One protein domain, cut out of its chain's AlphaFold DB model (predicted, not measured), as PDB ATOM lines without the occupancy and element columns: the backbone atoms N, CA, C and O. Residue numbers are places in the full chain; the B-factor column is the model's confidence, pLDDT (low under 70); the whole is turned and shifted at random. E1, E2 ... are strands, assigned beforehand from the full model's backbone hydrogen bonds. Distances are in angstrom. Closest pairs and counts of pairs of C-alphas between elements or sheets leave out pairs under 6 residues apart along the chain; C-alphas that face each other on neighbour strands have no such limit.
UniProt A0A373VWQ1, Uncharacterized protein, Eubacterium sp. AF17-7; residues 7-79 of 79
ATOM      1  N   LYS A   7     117.667  60.943 127.706       97.94
ATOM      2  CA  LYS A   7     118.296  60.583 128.976       97.94
ATOM      3  C   LYS A   7     119.782  60.887 128.903       97.94
ATOM      4  O   LYS A   7     120.413  60.558 127.893       97.94
ATOM      5  N   VAL A   8     120.327  61.513 129.940       97.69
ATOM      6  CA  VAL A   8     121.747  61.877 130.002       97.69
ATOM      7  C   VAL A   8     122.389  61.434 131.306       97.69
ATOM      8  O   VAL A   8     121.757  61.497 132.355       97.69
ATOM      9  N   LYS A   9     123.650  61.011 131.240       96.44
ATOM     10  CA  LYS A   9     124.528  60.933 132.414       96.44
ATOM     11  C   LYS A   9     125.335  62.217 132.509       96.44
ATOM     12  O   LYS A   9     125.771  62.732 131.477       96.44
ATOM     13  N   VAL A  10     125.545  62.707 133.724       94.81
ATOM     14  CA  VAL A  10     126.378  63.885 133.988       94.81
ATOM     15  C   VAL A  10     127.741  63.419 134.484       94.81
ATOM     16  O   VAL A  10     127.829  62.649 135.434       94.81
ATOM     17  N   GLN A  11     128.803  63.872 133.828       93.38
ATOM     18  CA  GLN A  11     130.188  63.575 134.181       93.38
ATOM     19  C   GLN A  11     130.932  64.891 134.386       93.38
ATOM     20  O   GLN A  11     130.840  65.783 133.549       93.38
ATOM     21  N   ILE A  12     131.670  65.012 135.485       92.62
ATOM     22  CA  ILE A  12     132.475  66.200 135.784       92.62
ATOM     23  C   ILE A  12     133.938  65.818 135.617       92.62
ATOM     24  O   ILE A  12     134.358  64.786 136.140       92.62
ATOM     25  N   PHE A  13     134.701  66.627 134.891       90.50
ATOM     26  CA  PHE A  13     136.115  66.377 134.627       90.50
ATOM     27  C   PHE A  13     137.004  67.383 135.363       90.50
ATOM     28  O   PHE A  13     136.666  68.562 135.467       90.50
ATOM     29  N   ASP A  14     138.133  66.905 135.887       90.38
ATOM     30  CA  ASP A  14     139.202  67.768 136.388       90.38
ATOM     31  C   ASP A  14     140.054  68.336 135.236       90.38
ATOM     32  O   ASP A  14     139.849  68.024 134.060       90.38
ATOM     33  N   SER A  15     141.042  69.168 135.569       89.81
ATOM     34  CA  SER A  15     141.949  69.774 134.587       89.81
ATOM     35  C   SER A  15     142.840  68.771 133.842       89.81
ATOM     36  O   SER A  15     143.453  69.140 132.846       89.81
ATOM     37  N   ASN A  16     142.919  67.518 134.299       91.31
ATOM     38  CA  ASN A  16     143.672  66.436 133.663       91.31
ATOM     39  C   ASN A  16     142.757  65.487 132.867       91.31
ATOM     40  O   ASN A  16     143.169  64.373 132.540       91.31
ATOM     41  N   ASN A  17     141.515  65.893 132.571       86.31
ATOM     42  CA  ASN A  17     140.496  65.069 131.913       86.31
ATOM     43  C   ASN A  17     140.168  63.767 132.662       86.31
ATOM     44  O   ASN A  17     139.702  62.792 132.064       86.31
ATOM     45  N   LYS A  18     140.348  63.738 133.983       91.38
ATOM     46  CA  LYS A  18     139.907  62.624 134.819       91.38
ATOM     47  C   LYS A  18     138.500  62.892 135.338       91.38
ATOM     48  O   LYS A  18     138.190  63.989 135.794       91.38
ATOM     49  N   VAL A  19     137.649  61.866 135.305       91.81
ATOM     50  CA  VAL A  19     136.301  61.948 135.884       91.81
ATOM     51  C   VAL A  19     136.402  62.124 137.401       91.81
ATOM     52  O   VAL A  19     136.986  61.289 138.100       91.81
ATOM     53  N   ILE A  20     135.787  63.185 137.911       91.06
ATOM     54  CA  ILE A  20     135.557  63.419 139.333       91.06
ATOM     55  C   ILE A  20     134.305  62.639 139.735       91.06
ATOM     56  O   ILE A  20     133.189  62.967 139.326       91.06
ATOM     57  N   LYS A  21     134.484  61.604 140.561       89.88
ATOM     58  CA  LYS A  21     133.363  60.831 141.099       89.88
ATOM     59  C   LYS A  21     132.650  61.633 142.178       89.88
ATOM     60  O   LYS A  21     133.196  61.872 143.253       89.88
ATOM     61  N   THR A  22     131.429  62.047 141.877       83.94
ATOM     62  CA  THR A  22     130.535  62.709 142.831       83.94
ATOM     63  C   THR A  22     129.444  61.742 143.284       83.94
ATOM     64  O   THR A  22     129.365  60.614 142.807       83.94
ATOM     65  N   ARG A  23     128.572  62.173 144.202       83.12
ATOM     66  CA  ARG A  23     127.433  61.352 144.654       83.12
ATOM     67  C   ARG A  23     126.448  61.004 143.537       83.12
ATOM     68  O   ARG A  23     125.742  60.018 143.668       83.12
ATOM     69  N   VAL A  24     126.434  61.798 142.470       82.12
ATOM     70  CA  VAL A  24     125.566  61.619 141.300       82.12
ATOM     71  C   VAL A  24     126.299  60.950 140.128       82.12
ATOM     72  O   VAL A  24     125.795  60.921 139.006       82.12
ATOM     73  N   ASP A  25     127.508  60.420 140.360       84.19
ATOM     74  CA  ASP A  25     128.248  59.657 139.353       84.19
ATOM     75  C   ASP A  25     127.450  58.417 138.928       84.19
ATOM     76  O   ASP A  25     127.060  57.588 139.749       84.19
ATOM     77  N   GLY A  26     127.190  58.304 137.626       81.12
ATOM     78  CA  GLY A  26     126.378  57.231 137.051       81.12
ATOM     79  C   GLY A  26     124.864  57.455 137.100       81.12
ATOM     80  O   GLY A  26     124.140  56.675 136.474       81.12
ATOM     81  N   GLU A  27     124.374  58.516 137.750       91.25
ATOM     82  CA  GLU A  27     122.952  58.862 137.719       91.25
ATOM     83  C   GLU A  27     122.501  59.274 136.312       91.25
ATOM     84  O   GLU A  27     123.240  59.874 135.524       91.25
ATOM     85  N   VAL A  28     121.252  58.930 135.993       95.94
ATOM     86  CA  VAL A  28     120.625  59.237 134.708       95.94
ATOM     87  C   VAL A  28     119.529  60.267 134.920       95.94
ATOM     88  O   VAL A  28     118.558  60.030 135.633       95.94
ATOM     89  N   PHE A  29     119.651  61.382 134.214       97.31
ATOM     90  CA  PHE A  29     118.719  62.496 134.260       97.31
ATOM     91  C   PHE A  29     117.837  62.508 133.016       97.31
ATOM     92  O   PHE A  29     118.297  62.246 131.899       97.31
ATOM     93  N   ASN A  30     116.561  62.847 133.200       97.81
ATOM     94  CA  ASN A  30     115.653  63.112 132.090       97.81
ATOM     95  C   ASN A  30     115.806  64.565 131.644       97.81
ATOM     96  O   ASN A  30     115.675  65.489 132.447       97.81
ATOM     97  N   VAL A  31     116.038  64.757 130.351       98.19
ATOM     98  CA  VAL A  31     116.112  66.079 129.738       98.19
ATOM     99  C   VAL A  31     114.706  66.595 129.490       98.19
ATOM    100  O   VAL A  31     113.894  65.938 128.835       98.19
ATOM    101  N   HIS A  32     114.441  67.798 129.968       97.44
ATOM    102  CA  HIS A  32     113.195  68.518 129.749       97.44
ATOM    103  C   HIS A  32     113.489  69.942 129.297       97.44
ATOM    104  O   HIS A  32     114.643  70.365 129.204       97.44
ATOM    105  N   GLU A  33     112.423  70.637 128.928       97.38
ATOM    106  CA  GLU A  33     112.472  71.985 128.398       97.38
ATOM    107  C   GLU A  33     111.548  72.871 129.220       97.38
ATOM    108  O   GLU A  33     110.362  72.561 129.349       97.38
ATOM    109  N   GLU A  34     112.091  73.963 129.746       97.19
ATOM    110  CA  GLU A  34     111.348  74.989 130.473       97.19
ATOM    111  C   GLU A  34     111.736  76.359 129.922       97.19
ATOM    112  O   GLU A  34     112.920  76.653 129.741       97.19
ATOM    113  N   ASN A  35     110.740  77.198 129.618       95.31
ATOM    114  CA  ASN A  35     110.940  78.540 129.054       95.31
ATOM    115  C   ASN A  35     111.876  78.560 127.823       95.31
ATOM    116  O   ASN A  35     112.738  79.429 127.700       95.31
ATOM    117  N   GLY A  36     111.742  77.563 126.939       94.62
ATOM    118  CA  GLY A  36     112.552  77.423 125.721       94.62
ATOM    119  C   GLY A  36     113.997  76.967 125.950       94.62
ATOM    120  O   GLY A  36     114.797  76.967 125.016       94.62
ATOM    121  N   LYS A  37     114.369  76.590 127.181       96.38
ATOM    122  CA  LYS A  37     115.716  76.121 127.525       96.38
ATOM    123  C   LYS A  37     115.693  74.641 127.857       96.38
ATOM    124  O   LYS A  37     114.908  74.195 128.687       96.38
ATOM    125  N   LEU A  38     116.603  73.883 127.250       97.38
ATOM    126  CA  LEU A  38     116.834  72.491 127.621       97.38
ATOM    127  C   LEU A  38     117.674  72.405 128.897       97.38
ATOM    128  O   LEU A  38     118.640  73.153 129.076       97.38
ATOM    129  N   GLY A  39     117.329  71.458 129.761       97.94
ATOM    130  CA  GLY A  39     118.015  71.243 131.026       97.94
ATOM    131  C   GLY A  39     117.631  69.937 131.702       97.94
ATOM    132  O   GLY A  39     117.004  69.056 131.105       97.94
ATOM    133  N   ILE A  40     118.036  69.829 132.963       97.56
ATOM    134  CA  ILE A  40     117.766  68.690 133.839       97.56
ATOM    135  C   ILE A  40     117.329  69.182 135.219       97.56
ATOM    136  O   ILE A  40     117.652  70.298 135.624       97.56
ATOM    137  N   THR A  41     116.638  68.323 135.966       96.25
ATOM    138  CA  THR A  41     116.347  68.576 137.375       96.25
ATOM    139  C   THR A  41     117.587  68.182 138.153       96.25
ATOM    140  O   THR A  41     117.951  67.008 138.204       96.25
ATOM    141  N   TRP A  42     118.238  69.167 138.747       92.50
ATOM    142  CA  TRP A  42     119.445  69.009 139.532       92.50
ATOM    143  C   TRP A  42     119.186  69.558 140.927       92.50
ATOM    144  O   TRP A  42     118.694  70.675 141.069       92.50
ATOM    145  N   ASN A  43     119.479  68.775 141.966       90.75
ATOM    146  CA  ASN A  43     119.154  69.140 143.351       90.75
ATOM    147  C   ASN A  43     117.684  69.574 143.540       90.75
ATOM    148  O   ASN A  43     117.407  70.532 144.252       90.75
ATOM    149  N   LYS A  44     116.743  68.848 142.916       92.00
ATOM    150  CA  LYS A  44     115.287  69.112 142.940       92.00
ATOM    151  C   LYS A  44     114.829  70.397 142.234       92.00
ATOM    152  O   LYS A  44     113.645  70.707 142.289       92.00
ATOM    153  N   GLU A  45     115.711  71.100 141.529       96.19
ATOM    154  CA  GLU A  45     115.369  72.303 140.764       96.19
ATOM    155  C   GLU A  45     115.725  72.148 139.289       96.19
ATOM    156  O   GLU A  45     116.705  71.489 138.940       96.19
ATOM    157  N   PHE A  46     114.968  72.796 138.405       97.06
ATOM    158  CA  PHE A  46     115.351  72.892 137.001       97.06
ATOM    159  C   PHE A  46     116.642  73.701 136.850       97.06
ATOM    160  O   PHE A  46     116.729  74.851 137.292       97.06
ATOM    161  N   LYS A  47     117.643  73.114 136.190       97.50
ATOM    162  CA  LYS A  47     118.861  73.802 135.762       97.50
ATOM    163  C   LYS A  47     119.013  73.648 134.244       97.50
ATOM    164  O   LYS A  47     119.160  72.518 133.762       97.50
ATOM    165  N   PRO A  48     118.996  74.752 133.471       97.69
ATOM    166  CA  PRO A  48     119.277  74.688 132.042       97.69
ATOM    167  C   PRO A  48     120.727  74.252 131.814       97.69
ATOM    168  O   PRO A  48     121.586  74.487 132.663       97.69
ATOM    169  N   PHE A  49     121.039  73.677 130.652       97.12
ATOM    170  CA  PHE A  49     122.417  73.273 130.340       97.12
ATOM    171  C   PHE A  49     123.414  74.435 130.410       97.12
ATOM    172  O   PHE A  49     124.556  74.233 130.809       97.12
ATOM    173  N   SER A  50     122.954  75.657 130.135       96.44
ATOM    174  CA  SER A  50     123.741  76.885 130.270       96.44
ATOM    175  C   SER A  50     124.166  77.226 131.702       96.44
ATOM    176  O   SER A  50     124.985  78.115 131.892       96.44
ATOM    177  N   HIS A  51     123.589  76.577 132.718       96.50
ATOM    178  CA  HIS A  51     123.982  76.747 134.119       96.50
ATOM    179  C   HIS A  51     125.270  75.985 134.464       96.50
ATOM    180  O   HIS A  51     125.924  76.294 135.457       96.50
ATOM    181  N   PHE A  52     125.623  74.969 133.677       94.44
ATOM    182  CA  PHE A  52     126.748  74.094 133.972       94.44
ATOM    183  C   PHE A  52     128.031  74.602 133.311       94.44
ATOM    184  O   PHE A  52     128.014  75.133 132.202       94.44
ATOM    185  N   ALA A  53     129.154  74.417 134.004       92.19
ATOM    186  CA  ALA A  53     130.467  74.776 133.486       92.19
ATOM    187  C   ALA A  53     130.864  73.885 132.288       92.19
ATOM    188  O   ALA A  53     130.418  72.738 132.213       92.19
ATOM    189  N   PRO A  54     131.761  74.344 131.395       90.25
ATOM    190  CA  PRO A  54     132.212  73.555 130.243       90.25
ATOM    191  C   PRO A  54     132.852  72.203 130.596       90.25
ATOM    192  O   PRO A  54     132.801  71.281 129.793       90.25
ATOM    193  N   CYS A  55     133.410  72.052 131.804       91.81
ATOM    194  CA  CYS A  55     133.956  70.779 132.299       91.81
ATOM    195  C   CYS A  55     132.884  69.736 132.678       91.81
ATOM    196  O   CYS A  55     133.218  68.611 133.062       91.81
ATOM    197  N   VAL A  56     131.601  70.102 132.606       94.25
ATOM    198  CA  VAL A  56     130.468  69.202 132.817       94.25
ATOM    199  C   VAL A  56     130.031  68.639 131.474       94.25
ATOM    200  O   VAL A  56     129.554  69.356 130.592       94.25
ATOM    201  N   HIS A  57     130.174  67.328 131.328       95.19
ATOM    202  CA  HIS A  57     129.808  66.605 130.125       95.19
ATOM    203  C   HIS A  57     128.492  65.854 130.325       95.19
ATOM    204  O   HIS A  57     128.274  65.174 131.329       95.19
ATOM    205  N   PHE A  58     127.635  65.931 129.315       96.25
ATOM    206  CA  PHE A  58     126.364  65.233 129.219       96.25
ATOM    207  C   PHE A  58     126.494  64.107 128.198       96.25
ATOM    208  O   PHE A  58     126.606  64.344 126.994       96.25
ATOM    209  N   GLU A  59     126.475  62.863 128.663       96.44
ATOM    210  CA  GLU A  59     126.488  61.686 127.797       96.44
ATOM    211  C   GLU A  59     125.053  61.274 127.474       96.44
ATOM    212  O   GLU A  59     124.285  60.920 128.367       96.44
ATOM    213  N   ASN A  60     124.673  61.301 126.197       97.50
ATOM    214  CA  ASN A  60     123.369  60.815 125.762       97.50
ATOM    215  C   ASN A  60     123.314  59.285 125.891       97.50
ATOM    216  O   ASN A  60     123.973  58.581 125.131       97.50
ATOM    217  N   VAL A  61     122.466  58.780 126.787       97.31
ATOM    218  CA  VAL A  61     122.405  57.351 127.147       97.31
ATOM    219  C   VAL A  61     122.101  56.445 125.952       97.31
ATOM    220  O   VAL A  61     122.613  55.336 125.888       97.31
ATOM    221  N   MET A  62     121.300  56.903 124.985       96.44
ATOM    222  CA  MET A  62     120.954  56.084 123.816       96.44
ATOM    223  C   MET A  62     122.098  55.972 122.807       96.44
ATOM    224  O   MET A  62     122.183  54.988 122.086       96.44
ATOM    225  N   THR A  63     122.932  57.007 122.693       96.56
ATOM    226  CA  THR A  63     123.933  57.108 121.614       96.56
ATOM    227  C   THR A  63     125.375  57.035 122.101       96.56
ATOM    228  O   THR A  63     126.277  56.991 121.270       96.56
ATOM    229  N   GLY A  64     125.612  57.120 123.412       95.38
ATOM    230  CA  GLY A  64     126.941  57.231 124.024       95.38
ATOM    231  C   GLY A  64     127.688  58.532 123.699       95.38
ATOM    232  O   GLY A  64     128.803  58.741 124.166       95.38
ATOM    233  N   ARG A  65     127.107  59.429 122.888       96.69
ATOM    234  CA  ARG A  65     127.758  60.681 122.481       96.69
ATOM    235  C   ARG A  65     127.773  61.672 123.639       96.69
ATOM    236  O   ARG A  65     126.737  61.873 124.276       96.69
ATOM    237  N   LYS A  66     128.913  62.332 123.838       95.69
ATOM    238  CA  LYS A  66     129.124  63.326 124.893       95.69
ATOM    239  C   LYS A  66     129.025  64.742 124.346       95.69
ATOM    240  O   LYS A  66     129.362  64.996 123.190       95.69
ATOM    241  N   TYR A  67     128.530  65.636 125.186       96.69
ATOM    242  CA  TYR A  67     128.360  67.044 124.868       96.69
ATOM    243  C   TYR A  67     128.740  67.895 126.073       96.69
ATOM    244  O   TYR A  67     128.506  67.469 127.200       96.69
ATOM    245  N   HIS A  68     129.241  69.100 125.850       95.75
ATOM    246  CA  HIS A  68     129.319  70.139 126.877       95.75
ATOM    247  C   HIS A  68     128.488  71.341 126.439       95.75
ATOM    248  O   HIS A  68     128.160  71.482 125.259       95.75
ATOM    249  N   PHE A  69     128.127  72.211 127.380       96.56
ATOM    250  CA  PHE A  69     127.593  73.516 127.014       96.56
ATOM    251  C   PHE A  69     128.755  74.474 126.728       96.56
ATOM    252  O   PHE A  69     129.704  74.564 127.509       96.56
ATOM    253  N   SER A  70     128.688  75.176 125.601       94.50
ATOM    254  CA  SER A  70     129.614  76.242 125.237       94.50
ATOM    255  C   SER A  70     128.953  77.582 125.520       94.50
ATOM    256  O   SER A  70     127.926  77.914 124.931       94.50
ATOM    257  N   SER A  71     129.537  78.366 126.426       89.88
ATOM    258  CA  SER A  71     129.084  79.735 126.699       89.88
ATOM    259  C   SER A  71     129.427  80.710 125.570       89.88
ATOM    260  O   SER A  71     128.845  81.785 125.519       89.88
ATOM    261  N   ILE A  72     130.341  80.340 124.665       92.56
ATOM    262  CA  ILE A  72     130.727  81.161 123.509       92.56
ATOM    263  C   ILE A  72     129.662  81.069 122.414       92.56
ATOM    264  O   ILE A  72     129.279  82.080 121.836       92.56
ATOM    265  N   THR A  73     129.185  79.856 122.120       94.19
ATOM    266  CA  THR A  73     128.186  79.619 121.063       94.19
ATOM    267  C   THR A  73     126.759  79.485 121.594       94.19
ATOM    268  O   THR A  73     125.828  79.324 120.804       94.19
ATOM    269  N   GLU A  74     126.594  79.539 122.919       92.50
ATOM    270  CA  GLU A  74     125.343  79.358 123.665       92.50
ATOM    271  C   GLU A  74     124.611  78.042 123.344       92.50
ATOM    272  O   GLU A  74     123.379  77.968 123.323       92.50
ATOM    273  N   ARG A  75     125.366  76.974 123.060       94.38
ATOM    274  CA  ARG A  75     124.828  75.697 122.565       94.38
ATOM    275  C   ARG A  75     125.510  74.493 123.200       94.38
ATOM    276  O   ARG A  75     126.613  74.575 123.731       94.38
ATOM    277  N   LEU A  76     124.835  73.344 123.117       95.50
ATOM    278  CA  LEU A  76     125.469  72.054 123.377       95.50
ATOM    279  C   LEU A  76     126.346  71.664 122.187       95.50
ATOM    280  O   LEU A  76     125.843  71.451 121.080       95.50
ATOM    281  N   GLU A  77     127.635  71.506 122.438       95.75
ATOM    282  CA  GLU A  77     128.631  71.098 121.457       95.75
ATOM    283  C   GLU A  77     129.059  69.662 121.720       95.75
ATOM    284  O   GLU A  77     129.117  69.214 122.864       95.75
ATOM    285  N   ARG A  78     129.292  68.907 120.644       95.25
ATOM    286  CA  ARG A  78     129.769  67.529 120.753       95.25
ATOM    287  C   ARG A  78     131.263  67.549 121.067       95.25
ATOM    288  O   ARG A  78     131.996  68.251 120.380       95.25
ATOM    289  N   ILE A  79     131.662  66.729 122.035       91.44
ATOM    290  CA  ILE A  79     133.064  66.464 122.391       91.44
ATOM    291  C   ILE A  79     133.627  65.386 121.468       91.44
ATOM    292  O   ILE A  79     132.879  64.416 121.185       91.44
TER     293      ILE A  79
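AT A GLANCE: This is residues 7 to 79 of the 79 residues of an uncharacterized protein of Eubacterium sp. AF17-7 (UniProt A0A373VWQ1). A strongly twisted, curled sheet of five strands, E2 E1 E6 E7 E8, makes one part of a curved wall, and a small, twisted sheet of three strands, E3 E4 E5, extends the wall from its E2 edge, where E2 runs on into E3. The wall stays open and does not close into a barrel: E5 is apart from E6, E7 and E8, and residues 49 to 55 link E5 back to E6. The printed part has 73 residues, with no named helix and eight strands, E1 to E8 in chain order; both sheets are antiparallel and the class is all strand. The whole is compact, with a radius of gyration of the C-alphas of 11.7 A and spans of 35 by 27 by 23 A.

HOW THE PARTS SIT: In the larger sheet the inner strands E1, residues 7 to 13, and E6, residues 56 to 60, are antiparallel at 150 degrees, with N 9 and O 59 2.9 A apart, within hydrogen-bond range. On the other side of E1 is the edge strand E2, residues 28 to 30, with N 29 and O 8 at 2.8 A; E1 and E2 form a hairpin. E6 and E7, residues 66 to 70, form a hairpin with N 58 and O 67 at 2.8 A. E7 and E8, residues 75 to 78, the other edge strand, form a hairpin with N 70 and O 75 at 2.9 A. E6 E7 E8 is a meander, each strand the antiparallel neighbour of the one before. Across this sheet the strands' lines turn by 140 degrees. E2 runs on at 46 degrees into E3, residues 32 to 34. E4, residues 37 to 42, pairs with E3 over residues 37 to 39, with N 34 and O 37 at 3.0 A, and with E5, residues 45 to 48, over residues 39 to 42, with N 42 and O 45 at 2.8 A; E3 E4 E5 is a second meander. The closest C-alphas of E2 and E4 are those of Asn 30 and Ile 40, 6.2 A apart.

IN THESE COORDINATES: E1 begins at C-alpha 7 (118.296, 60.583, 128.976) and is 19.6 A long. E6 measures 13.1 A, E7 12.9 A and E4 14.4 A, which ends at C-alpha 42 (119.445, 69.009, 139.532). E5 measures 9.9 A and E8 9.7 A, ending at C-alpha 78 (129.769, 67.529, 120.753). E2 and E3 measure 6.8 A each.

THE WHOLE: The C-alphas farthest apart, of Asn 16 and Asn 35, are 35.2 A apart. The link from E1 to E2, residues 14 to 27, is long; its residues 19 to 20 pair antiparallel with residues 12 to 13. The printed part has no cut, its mean pLDDT is 93.9, and no printed residue is under 70.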